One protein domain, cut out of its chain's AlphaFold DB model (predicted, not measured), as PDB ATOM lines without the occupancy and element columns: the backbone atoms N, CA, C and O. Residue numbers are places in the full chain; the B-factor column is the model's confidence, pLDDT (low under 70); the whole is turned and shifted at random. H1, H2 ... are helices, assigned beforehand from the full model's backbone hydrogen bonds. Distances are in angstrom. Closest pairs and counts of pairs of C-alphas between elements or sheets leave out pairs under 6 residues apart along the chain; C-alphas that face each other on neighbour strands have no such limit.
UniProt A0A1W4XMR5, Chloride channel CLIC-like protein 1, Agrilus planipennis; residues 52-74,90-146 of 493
ATOM      1  N   ALA A  52     -68.385  18.077  20.087       61.59
ATOM      2  CA  ALA A  52     -67.403  17.005  19.910       61.59
ATOM      3  C   ALA A  52     -66.011  17.440  20.396       61.59
ATOM      4  O   ALA A  52     -65.280  16.654  21.000       61.59
ATOM      5  N   GLU A  53     -65.681  18.710  20.169       64.00
ATOM      6  CA  GLU A  53     -64.416  19.350  20.520       64.00
ATOM      7  C   GLU A  53     -64.271  19.525  22.042       64.00
ATOM      8  O   GLU A  53     -63.262  19.127  22.623       64.00
ATOM      9  N   GLU A  54     -65.331  19.972  22.723       69.56
ATOM     10  CA  GLU A  54     -65.375  20.068  24.191       69.56
ATOM     11  C   GLU A  54     -65.163  18.699  24.874       69.56
ATOM     12  O   GLU A  54     -64.374  18.564  25.816       69.56
ATOM     13  N   LYS A  55     -65.802  17.641  24.350       76.88
ATOM     14  CA  LYS A  55     -65.647  16.267  24.861       76.88
ATOM     15  C   LYS A  55     -64.238  15.705  24.619       76.88
ATOM     16  O   LYS A  55     -63.730  14.954  25.458       76.88
ATOM     17  N   LEU A  56     -63.598  16.074  23.506       74.50
ATOM     18  CA  LEU A  56     -62.207  15.723  23.206       74.50
ATOM     19  C   LEU A  56     -61.259  16.353  24.241       74.50
ATOM     20  O   LEU A  56     -60.489  15.638  24.885       74.50
ATOM     21  N   ILE A  57     -61.370  17.669  24.456       77.12
ATOM     22  CA  ILE A  57     -60.529  18.434  25.393       77.12
ATOM     23  C   ILE A  57     -60.636  17.865  26.816       77.12
ATOM     24  O   ILE A  57     -59.615  17.587  27.449       77.12
ATOM     25  N   LEU A  58     -61.858  17.599  27.297       80.19
ATOM     26  CA  LEU A  58     -62.091  17.011  28.622       80.19
ATOM     27  C   LEU A  58     -61.437  15.624  28.785       80.19
ATOM     28  O   LEU A  58     -60.971  15.276  29.872       80.19
ATOM     29  N   THR A  59     -61.387  14.834  27.710       80.06
ATOM     30  CA  THR A  59     -60.773  13.496  27.714       80.06
ATOM     31  C   THR A  59     -59.252  13.584  27.851       80.06
ATOM     32  O   THR A  59     -58.673  12.894  28.692       80.06
ATOM     33  N   HIS A  60     -58.606  14.486  27.104       79.38
ATOM     34  CA  HIS A  60     -57.167  14.740  27.241       79.38
ATOM     35  C   HIS A  60     -56.804  15.291  28.627       79.38
ATOM     36  O   HIS A  60     -55.812  14.859  29.211       79.38
ATOM     37  N   TYR A  61     -57.634  16.166  29.205       81.44
ATOM     38  CA  TYR A  61     -57.398  16.706  30.549       81.44
ATOM     39  C   TYR A  61     -57.401  15.614  31.632       81.44
ATOM     40  O   TYR A  61     -56.508  15.572  32.477       81.44
ATOM     41  N   LYS A  62     -58.359  14.675  31.579       82.69
ATOM     42  CA  LYS A  62     -58.400  13.519  32.496       82.69
ATOM     43  C   LYS A  62     -57.182  12.606  32.338       82.69
ATOM     44  O   LYS A  62     -56.613  12.169  33.336       82.69
ATOM     45  N   ARG A  63     -56.761  12.338  31.096       80.81
ATOM     46  CA  ARG A  63     -55.567  11.530  30.797       80.81
ATOM     47  C   ARG A  63     -54.292  12.180  31.345       80.81
ATOM     48  O   ARG A  63     -53.496  11.494  31.979       80.81
ATOM     49  N   LEU A  64     -54.141  13.493  31.174       82.38
ATOM     50  CA  LEU A  64     -53.004  14.257  31.689       82.38
ATOM     51  C   LEU A  64     -52.939  14.252  33.224       82.38
ATOM     52  O   LEU A  64     -51.865  14.051  33.782       82.38
ATOM     53  N   ILE A  65     -54.082  14.388  33.908       83.25
ATOM     54  CA  ILE A  65     -54.153  14.265  35.375       83.25
ATOM     55  C   ILE A  65     -53.727  12.860  35.831       83.25
ATOM     56  O   ILE A  65     -52.949  12.743  36.775       83.25
ATOM     57  N   ASN A  66     -54.161  11.795  35.148       81.81
ATOM     58  CA  ASN A  66     -53.740  10.430  35.486       81.81
ATOM     59  C   ASN A  66     -52.230  10.206  35.271       81.81
ATOM     60  O   ASN A  66     -51.587   9.574  36.105       81.81
ATOM     61  N   LEU A  67     -51.646  10.739  34.190       79.69
ATOM     62  CA  LEU A  67     -50.196  10.680  33.954       79.69
ATOM     63  C   LEU A  67     -49.408  11.443  35.034       79.69
ATOM     64  O   LEU A  67     -48.397  10.944  35.528       79.69
ATOM     65  N   PHE A  68     -49.896  12.614  35.448       79.38
ATOM     66  CA  PHE A  68     -49.312  13.399  36.536       79.38
ATOM     67  C   PHE A  68     -49.361  12.645  37.876       79.38
ATOM     68  O   PHE A  68     -48.343  12.499  38.548       79.38
ATOM     69  N   LEU A  69     -50.518  12.085  38.248       77.25
ATOM     70  CA  LEU A  69     -50.672  11.336  39.502       77.25
ATOM     71  C   LEU A  69     -49.829  10.050  39.548       77.25
ATOM     72  O   LEU A  69     -49.369   9.672  40.620       77.25
ATOM     73  N   ASN A  70     -49.596   9.400  38.403       74.06
ATOM     74  CA  ASN A  70     -48.769   8.189  38.316       74.06
ATOM     75  C   ASN A  70     -47.251   8.465  38.303       74.06
ATOM     76  O   ASN A  70     -46.468   7.566  38.619       74.06
ATOM     77  N   SER A  71     -46.829   9.676  37.921       71.38
ATOM     78  CA  SER A  71     -45.410  10.069  37.853       71.38
ATOM     79  C   SER A  71     -44.891  10.698  39.149       71.38
ATOM     80  O   SER A  71     -43.699  10.602  39.428       71.38
ATOM     81  N   VAL A  72     -45.761  11.273  39.987       71.25
ATOM     82  CA  VAL A  72     -45.368  11.811  41.299       71.25
ATOM     83  C   VAL A  72     -44.993  10.685  42.272       71.25
ATOM     84  O   VAL A  72     -45.833   9.896  42.708       71.25
ATOM     85  N   THR A  73     -43.729  10.660  42.697       61.72
ATOM     86  CA  THR A  73     -43.279   9.901  43.870       61.72
ATOM     87  C   THR A  73     -43.808  10.572  45.138       61.72
ATOM     88  O   THR A  73     -43.244  11.533  45.660       61.72
ATOM     89  N   ALA A  74     -44.956  10.090  45.618       56.97
ATOM     90  CA  ALA A  74     -45.578  10.585  46.840       56.97
ATOM     91  C   ALA A  74     -44.742  10.193  48.065       56.97
ATOM     92  O   ALA A  74     -44.672   9.005  48.399       56.97
ATOM     93  N   MET A  90     -37.011  15.020  29.132       80.25
ATOM     94  CA  MET A  90     -37.564  15.245  27.796       80.25
ATOM     95  C   MET A  90     -36.490  15.665  26.797       80.25
ATOM     96  O   MET A  90     -35.529  16.354  27.138       80.25
ATOM     97  N   SER A  91     -36.688  15.286  25.534       84.62
ATOM     98  CA  SER A  91     -35.831  15.719  24.431       84.62
ATOM     99  C   SER A  91     -35.905  17.236  24.239       84.62
ATOM    100  O   SER A  91     -36.969  17.848  24.352       84.62
ATOM    101  N   THR A  92     -34.786  17.854  23.864       84.69
ATOM    102  CA  THR A  92     -34.716  19.293  23.561       84.69
ATOM    103  C   THR A  92     -35.641  19.694  22.409       84.69
ATOM    104  O   THR A  92     -36.193  20.796  22.417       84.69
ATOM    105  N   ASN A  93     -35.870  18.796  21.446       86.62
ATOM    106  CA  ASN A  93     -36.816  19.008  20.347       86.62
ATOM    107  C   ASN A  93     -38.268  19.053  20.846       86.62
ATOM    108  O   ASN A  93     -39.034  19.927  20.435       86.62
ATOM    109  N   ASP A  94     -38.625  18.162  21.769       86.25
ATOM    110  CA  ASP A  94     -39.978  18.053  22.317       86.25
ATOM    111  C   ASP A  94     -40.285  19.195  23.295       86.25
ATOM    112  O   ASP A  94     -41.361  19.790  23.226       86.25
ATOM    113  N   TYR A  95     -39.301  19.601  24.110       86.25
ATOM    114  CA  TYR A  95     -39.366  20.827  24.914       86.25
ATOM    115  C   TYR A  95     -39.625  22.066  24.045       86.25
ATOM    116  O   TYR A  95     -40.508  22.874  24.341       86.25
ATOM    117  N   ASN A  96     -38.874  22.223  22.948       89.00
ATOM    118  CA  ASN A  96     -39.045  23.356  22.038       89.00
ATOM    119  C   ASN A  96     -40.409  23.320  21.330       89.00
ATOM    120  O   ASN A  96     -41.041  24.369  21.188       89.00
ATOM    121  N   TYR A  97     -40.901  22.132  20.958       88.25
ATOM    122  CA  TYR A  97     -42.242  21.966  20.400       88.25
ATOM    123  C   TYR A  97     -43.329  22.360  21.414       88.25
ATOM    124  O   TYR A  97     -44.130  23.244  21.108       88.25
ATOM    125  N   LEU A  98     -43.300  21.829  22.643       85.62
ATOM    126  CA  LEU A  98     -44.212  22.214  23.733       85.62
ATOM    127  C   LEU A  98     -44.188  23.728  24.006       85.62
ATOM    128  O   LEU A  98     -45.233  24.356  24.160       85.62
ATOM    129  N   LYS A  99     -42.998  24.338  24.005       87.50
ATOM    130  CA  LYS A  99     -42.800  25.783  24.207       87.50
ATOM    131  C   LYS A  99     -43.338  26.641  23.060       87.50
ATOM    132  O   LYS A  99     -43.716  27.788  23.299       87.50
ATOM    133  N   SER A 100     -43.355  26.119  21.831       86.88
ATOM    134  CA  SER A 100     -44.020  26.765  20.693       86.88
ATOM    135  C   SER A 100     -45.540  26.593  20.751       86.88
ATOM    136  O   SER A 100     -46.258  27.580  20.611       86.88
ATOM    137  N   PHE A 101     -46.020  25.390  21.084       85.81
ATOM    138  CA  PHE A 101     -47.442  25.070  21.218       85.81
ATOM    139  C   PHE A 101     -48.124  25.895  22.322       85.81
ATOM    140  O   PHE A 101     -49.197  26.447  22.117       85.81
ATOM    141  N   ALA A 102     -47.458  26.085  23.465       84.75
ATOM    142  CA  ALA A 102     -47.946  26.934  24.556       84.75
ATOM    143  C   ALA A 102     -48.020  28.441  24.213       84.75
ATOM    144  O   ALA A 102     -48.499  29.229  25.029       84.75
ATOM    145  N   LYS A 103     -47.512  28.861  23.044       87.25
ATOM    146  CA  LYS A 103     -47.562  30.249  22.552       87.25
ATOM    147  C   LYS A 103     -48.490  30.447  21.353       87.25
ATOM    148  O   LYS A 103     -48.849  31.587  21.073       87.25
ATOM    149  N   SER A 104     -48.845  29.384  20.632       78.00
ATOM    150  CA  SER A 104     -49.819  29.433  19.539       78.00
ATOM    151  C   SER A 104     -51.247  29.446  20.083       78.00
ATOM    152  O   SER A 104     -51.574  28.676  20.980       78.00
ATOM    153  N   SER A 105     -52.103  30.301  19.521       69.62
ATOM    154  CA  SER A 105     -53.535  30.365  19.851       69.62
ATOM    155  C   SER A 105     -54.387  29.328  19.116       69.62
ATOM    156  O   SER A 105     -55.514  29.071  19.530       69.62
ATOM    157  N   ASP A 106     -53.869  28.764  18.025       69.19
ATOM    158  CA  ASP A 106     -54.603  27.821  17.186       69.19
ATOM    159  C   ASP A 106     -54.503  26.409  17.767       69.19
ATOM    160  O   ASP A 106     -53.412  25.871  17.969       69.19
ATOM    161  N   ILE A 107     -55.663  25.816  18.049       71.06
ATOM    162  CA  ILE A 107     -55.789  24.485  18.639       71.06
ATOM    163  C   ILE A 107     -56.282  23.533  17.554       71.06
ATOM    164  O   ILE A 107     -57.468  23.493  17.241       71.06
ATOM    165  N   ASP A 108     -55.372  22.744  16.987       77.50
ATOM    166  CA  ASP A 108     -55.714  21.682  16.047       77.50
ATOM    167  C   ASP A 108     -55.608  20.289  16.695       77.50
ATOM    168  O   ASP A 108     -54.748  20.004  17.537       77.50
ATOM    169  N   ALA A 109     -56.489  19.378  16.278       73.56
ATOM    170  CA  ALA A 109     -56.558  18.025  16.832       73.56
ATOM    171  C   ALA A 109     -55.306  17.164  16.543       73.56
ATOM    172  O   ALA A 109     -55.107  16.145  17.210       73.56
ATOM    173  N   ALA A 110     -54.460  17.538  15.572       76.88
ATOM    174  CA  ALA A 110     -53.218  16.822  15.289       76.88
ATOM    175  C   ALA A 110     -52.102  17.242  16.260       76.88
ATOM    176  O   ALA A 110     -51.449  16.369  16.840       76.88
ATOM    177  N   SER A 111     -51.943  18.542  16.530       79.94
ATOM    178  CA  SER A 111     -51.036  19.035  17.573       79.94
ATOM    179  C   SER A 111     -51.432  18.529  18.955       79.94
ATOM    180  O   SER A 111     -50.556  18.098  19.699       79.94
ATOM    181  N   LEU A 112     -52.732  18.463  19.285       79.31
ATOM    182  CA  LEU A 112     -53.179  17.920  20.578       79.31
ATOM    183  C   LEU A 112     -52.726  16.463  20.795       79.31
ATOM    184  O   LEU A 112     -52.248  16.115  21.872       79.31
ATOM    185  N   ARG A 113     -52.816  15.620  19.756       80.06
ATOM    186  CA  ARG A 113     -52.317  14.231  19.791       80.06
ATOM    187  C   ARG A 113     -50.798  14.165  19.925       80.06
ATOM    188  O   ARG A 113     -50.290  13.312  20.647       80.06
ATOM    189  N   LYS A 114     -50.068  15.062  19.254       84.00
ATOM    190  CA  LYS A 114     -48.606  15.122  19.362       84.00
ATOM    191  C   LYS A 114     -48.169  15.546  20.768       84.00
ATOM    192  O   LYS A 114     -47.290  14.908  21.341       84.00
ATOM    193  N   VAL A 115     -48.828  16.544  21.351       86.00
ATOM    194  CA  VAL A 115     -48.638  16.971  22.744       86.00
ATOM    195  C   VAL A 115     -48.910  15.812  23.711       86.00
ATOM    196  O   VAL A 115     -48.037  15.488  24.512       86.00
ATOM    197  N   ASP A 116     -50.044  15.113  23.581       82.62
ATOM    198  CA  ASP A 116     -50.374  13.933  24.401       82.62
ATOM    199  C   ASP A 116     -49.329  12.805  24.275       82.62
ATOM    200  O   ASP A 116     -48.963  12.195  25.280       82.62
ATOM    201  N   SER A 117     -48.776  12.568  23.077       83.88
ATOM    202  CA  SER A 117     -47.700  11.579  22.882       83.88
ATOM    203  C   SER A 117     -46.390  11.966  23.580       83.88
ATOM    204  O   SER A 117     -45.756  11.115  24.203       83.88
ATOM    205  N   ILE A 118     -46.021  13.252  23.556       85.00
ATOM    206  CA  ILE A 118     -44.827  13.764  24.241       85.00
ATOM    207  C   ILE A 118     -45.008  13.656  25.758       85.00
ATOM    208  O   ILE A 118     -44.153  13.098  26.435       85.00
ATOM    209  N   LEU A 119     -46.142  14.121  26.293       82.94
ATOM    210  CA  LEU A 119     -46.430  14.051  27.730       82.94
ATOM    211  C   LEU A 119     -46.560  12.602  28.223       82.94
ATOM    212  O   LEU A 119     -46.099  12.300  29.317       82.94
ATOM    213  N   THR A 120     -47.106  11.687  27.413       82.94
ATOM    214  CA  THR A 120     -47.124  10.250  27.744       82.94
ATOM    215  C   THR A 120     -45.702   9.693  27.864       82.94
ATOM    216  O   THR A 120     -45.416   8.984  28.824       82.94
ATOM    217  N   ASN A 121     -44.797  10.042  26.942       81.19
ATOM    218  CA  ASN A 121     -43.411   9.563  26.968       81.19
ATOM    219  C   ASN A 121     -42.563  10.224  28.068       81.19
ATOM    220  O   ASN A 121     -41.710   9.562  28.644       81.19
ATOM    221  N   SER A 122     -42.805  11.500  28.388       78.94
ATOM    222  CA  SER A 122     -42.077  12.239  29.432       78.94
ATOM    223  C   SER A 122     -42.595  12.008  30.857       78.94
ATOM    224  O   SER A 122     -41.866  12.275  31.806       78.94
ATOM    225  N   PHE A 123     -43.831  11.522  31.030       74.81
ATOM    226  CA  PHE A 123     -44.364  11.072  32.327       74.81
ATOM    227  C   PHE A 123     -44.317   9.550  32.517       74.81
ATOM    228  O   PHE A 123     -44.655   9.057  33.596       74.81
ATOM    229  N   ALA A 124     -43.911   8.786  31.502       69.94
ATOM    230  CA  ALA A 124     -43.572   7.387  31.699       69.94
ATOM    231  C   ALA A 124     -42.349   7.313  32.623       69.94
ATOM    232  O   ALA A 124     -41.277   7.791  32.255       69.94
ATOM    233  N   LYS A 125     -42.510   6.715  33.816       64.12
ATOM    234  CA  LYS A 125     -41.384   6.440  34.724       64.12
ATOM    235  C   LYS A 125     -40.257   5.779  33.942       64.12
ATOM    236  O   LYS A 125     -40.500   4.820  33.200       64.12
ATOM    237  N   SER A 126     -39.036   6.265  34.122       68.38
ATOM    238  CA  SER A 126     -37.890   5.684  33.435       68.38
ATOM    239  C   SER A 126     -37.723   4.208  33.840       68.38
ATOM    240  O   SER A 126     -38.040   3.827  34.977       68.38
ATOM    241  N   PRO A 127     -37.178   3.346  32.960       65.19
ATOM    242  CA  PRO A 127     -36.890   1.957  33.315       65.19
ATOM    243  C   PRO A 127     -35.973   1.824  34.543       65.19
ATOM    244  O   PRO A 127     -36.026   0.818  35.248       65.19
ATOM    245  N   GLN A 128     -35.150   2.846  34.809       64.38
ATOM    246  CA  GLN A 128     -34.280   2.913  35.980       64.38
ATOM    247  C   GLN A 128     -35.071   3.216  37.258       64.38
ATOM    248  O   GLN A 128     -34.894   2.509  38.245       64.38
ATOM    249  N   GLU A 129     -35.987   4.187  37.252       67.62
ATOM    250  CA  GLU A 129     -36.846   4.489  38.411       67.62
ATOM    251  C   GLU A 129     -37.742   3.305  38.783       67.62
ATOM    252  O   GLU A 129     -37.843   2.967  39.960       67.62
ATOM    253  N   TYR A 130     -38.321   2.605  37.800       69.75
ATOM    254  CA  TYR A 130     -39.094   1.386  38.067       69.75
ATOM    255  C   TYR A 130     -38.234   0.285  38.716       69.75
ATOM    256  O   TYR A 130     -38.698  -0.441  39.599       69.75
ATOM    257  N   PHE A 131     -36.970   0.167  38.300       74.12
ATOM    258  CA  PHE A 131     -36.010  -0.768  38.886       74.12
ATOM    259  C   PHE A 131     -35.604  -0.363  40.312       74.12
ATOM    260  O   PHE A 131     -35.565  -1.226  41.188       74.12
ATOM    261  N   PHE A 132     -35.381   0.928  40.580       73.88
ATOM    262  CA  PHE A 132     -35.095   1.434  41.927       73.88
ATOM    263  C   PHE A 132     -36.291   1.281  42.878       73.88
ATOM    264  O   PHE A 132     -36.112   0.704  43.948       73.88
ATOM    265  N   ASP A 133     -37.505   1.680  42.480       73.56
ATOM    266  CA  ASP A 133     -38.738   1.465  43.264       73.56
ATOM    267  C   ASP A 133     -38.944  -0.029  43.575       73.56
ATOM    268  O   ASP A 133     -39.274  -0.410  44.703       73.56
ATOM    269  N   SER A 134     -38.698  -0.898  42.585       75.25
ATOM    270  CA  SER A 134     -38.762  -2.351  42.767       75.25
ATOM    271  C   SER A 134     -37.707  -2.849  43.755       75.25
ATOM    272  O   SER A 134     -38.032  -3.650  44.628       75.25
ATOM    273  N   ILE A 135     -36.460  -2.370  43.668       75.44
ATOM    274  CA  ILE A 135     -35.403  -2.730  44.624       75.44
ATOM    275  C   ILE A 135     -35.773  -2.292  46.039       75.44
ATOM    276  O   ILE A 135     -35.670  -3.119  46.938       75.44
ATOM    277  N   VAL A 136     -36.246  -1.057  46.237       77.06
ATOM    278  CA  VAL A 136     -36.634  -0.537  47.561       77.06
ATOM    279  C   VAL A 136     -37.756  -1.387  48.169       77.06
ATOM    280  O   VAL A 136     -37.628  -1.894  49.286       77.06
ATOM    281  N   GLY A 137     -38.811  -1.675  47.397       76.19
ATOM    282  CA  GLY A 137     -39.896  -2.550  47.850       76.19
ATOM    283  C   GLY A 137     -39.441  -3.983  48.170       76.19
ATOM    284  O   GLY A 137     -39.975  -4.615  49.085       76.19
ATOM    285  N   TRP A 138     -38.437  -4.506  47.460       70.50
ATOM    286  CA  TRP A 138     -37.838  -5.810  47.762       70.50
ATOM    287  C   TRP A 138     -36.929  -5.758  48.993       70.50
ATOM    288  O   TRP A 138     -36.965  -6.697  49.790       70.50
ATOM    289  N   THR A 139     -36.146  -4.690  49.190       75.50
ATOM    290  CA  THR A 139     -35.307  -4.535  50.384       75.50
ATOM    291  C   THR A 139     -36.152  -4.429  51.639       75.50
ATOM    292  O   THR A 139     -35.827  -5.111  52.603       75.50
ATOM    293  N   ASP A 140     -37.275  -3.711  51.620       75.88
ATOM    294  CA  ASP A 140     -38.156  -3.581  52.788       75.88
ATOM    295  C   ASP A 140     -38.834  -4.911  53.147       75.88
ATOM    296  O   ASP A 140     -38.868  -5.322  54.312       75.88
ATOM    297  N   GLN A 141     -39.315  -5.651  52.141       73.56
ATOM    298  CA  GLN A 141     -39.900  -6.978  52.355       73.56
ATOM    299  C   GLN A 141     -38.872  -8.007  52.834       73.56
ATOM    300  O   GLN A 141     -39.193  -8.843  53.685       73.56
ATOM    301  N   LEU A 142     -37.648  -7.975  52.296       70.81
ATOM    302  CA  LEU A 142     -36.555  -8.831  52.750       70.81
ATOM    303  C   LEU A 142     -36.110  -8.438  54.157       70.81
ATOM    304  O   LEU A 142     -35.972  -9.325  54.993       70.81
ATOM    305  N   TYR A 143     -35.970  -7.146  54.451       72.81
ATOM    306  CA  TYR A 143     -35.621  -6.627  55.770       72.81
ATOM    307  C   TYR A 143     -36.633  -7.102  56.814       72.81
ATOM    308  O   TYR A 143     -36.252  -7.785  57.760       72.81
ATOM    309  N   PHE A 144     -37.934  -6.890  56.590       72.19
ATOM    310  CA  PHE A 144     -38.979  -7.362  57.506       72.19
ATOM    311  C   PHE A 144     -38.973  -8.896  57.682       72.19
ATOM    312  O   PHE A 144     -39.138  -9.403  58.794       72.19
ATOM    313  N   LYS A 145     -38.737  -9.662  56.605       69.50
ATOM    314  CA  LYS A 145     -38.699 -11.136  56.651       69.50
ATOM    315  C   LYS A 145     -37.409 -11.716  57.244       69.50
ATOM    316  O   LYS A 145     -37.478 -12.814  57.794       69.50
ATOM    317  N   PHE A 146     -36.269 -11.031  57.163       66.75
ATOM    318  CA  PHE A 146     -34.999 -11.453  57.778       66.75
ATOM    319  C   PHE A 146     -34.864 -10.979  59.229       66.75
ATOM    320  O   PHE A 146     -34.342 -11.720  60.059       66.75
TER     321      PHE A 146
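Overview. This is residues 52 to 74 and 90 to 146 of the 493 residues of the protein "Chloride channel CLIC-like protein 1" of Agrilus planipennis (UniProt A0A1W4XMR5). Two helices, H1 and H3, run side by side and nearly parallel; the shorter H2 lies on the side of H3 away from H1, and H4 sticks out past the end of H3 as a long arm with residues 127 to 132 and 134 to 146. That arm makes much of the length, for the C-alphas span 60 by 30 by 16 A, while the body without the stretches that stand free spans 40 by 25 by 13 A. The printed part has 80 residues with four named helices, H1, H2, H3 and H4 along the chain, and no named strand; the class is all helix. The whole is only just extended, close to loose, with a radius of gyration of the C-alphas of 17.6 A.

Along the chain. Find C-alpha 52 at (-67.403, 17.005, 19.910); from there H1, residues 52 to 71, runs 29.2 A from first to last C-alpha. After the cut, look for H2 at residues 92 to 101, which is 14.2 A long. H3 holds residues 109 to 123; start at C-alpha 109 at (-56.558, 18.025, 16.832) and go 20.9 A to C-alpha 123. H4, residues 127 to 146, is 28.0 A long and ends at C-alpha 146 at (-34.999, -11.453, 57.778).

Arrangement. Look first at H1 and H3, which touch, with the C-alphas of Ser 71 and Phe 123 the closest at 5.7 A. They run the same way at a shallow tilt of 9 degrees. H2 and H3 only just touch, with 3 pairs of C-alphas within 8 A, the closest being those of Asp 94 and Ile 118, 6.8 A apart. These two form a helical hairpin, running opposite ways at a steep tilt of 42 degrees. H1 and H2 are apart. H4 is apart from H1, H2 and H3. In H1, H2, H3 and H4 every backbone O i to N i+4 pair is within hydrogen-bond range.

Size, cuts and confidence. The C-alphas of Asp 106 and Phe 146 are the two farthest apart, at 59.8 A. Stop at Ala 74: residues 75 to 89 are not printed, and C-alphas 74 and 90 are 21.2 A apart across this cut, which lies in the link from H1 to H2. H2 and H3 are joined by a short link of 7 residues, and residues 102 to 108 stand free. The link from H3 to H4 is tight, with 3 residues. In the B-factor column the mean pLDDT of the printed part is 76.9, and the model's confidence is under 70 at residues 52 to 54, 73 to 74, 105 to 106, 124 to 130 and 145 to 146.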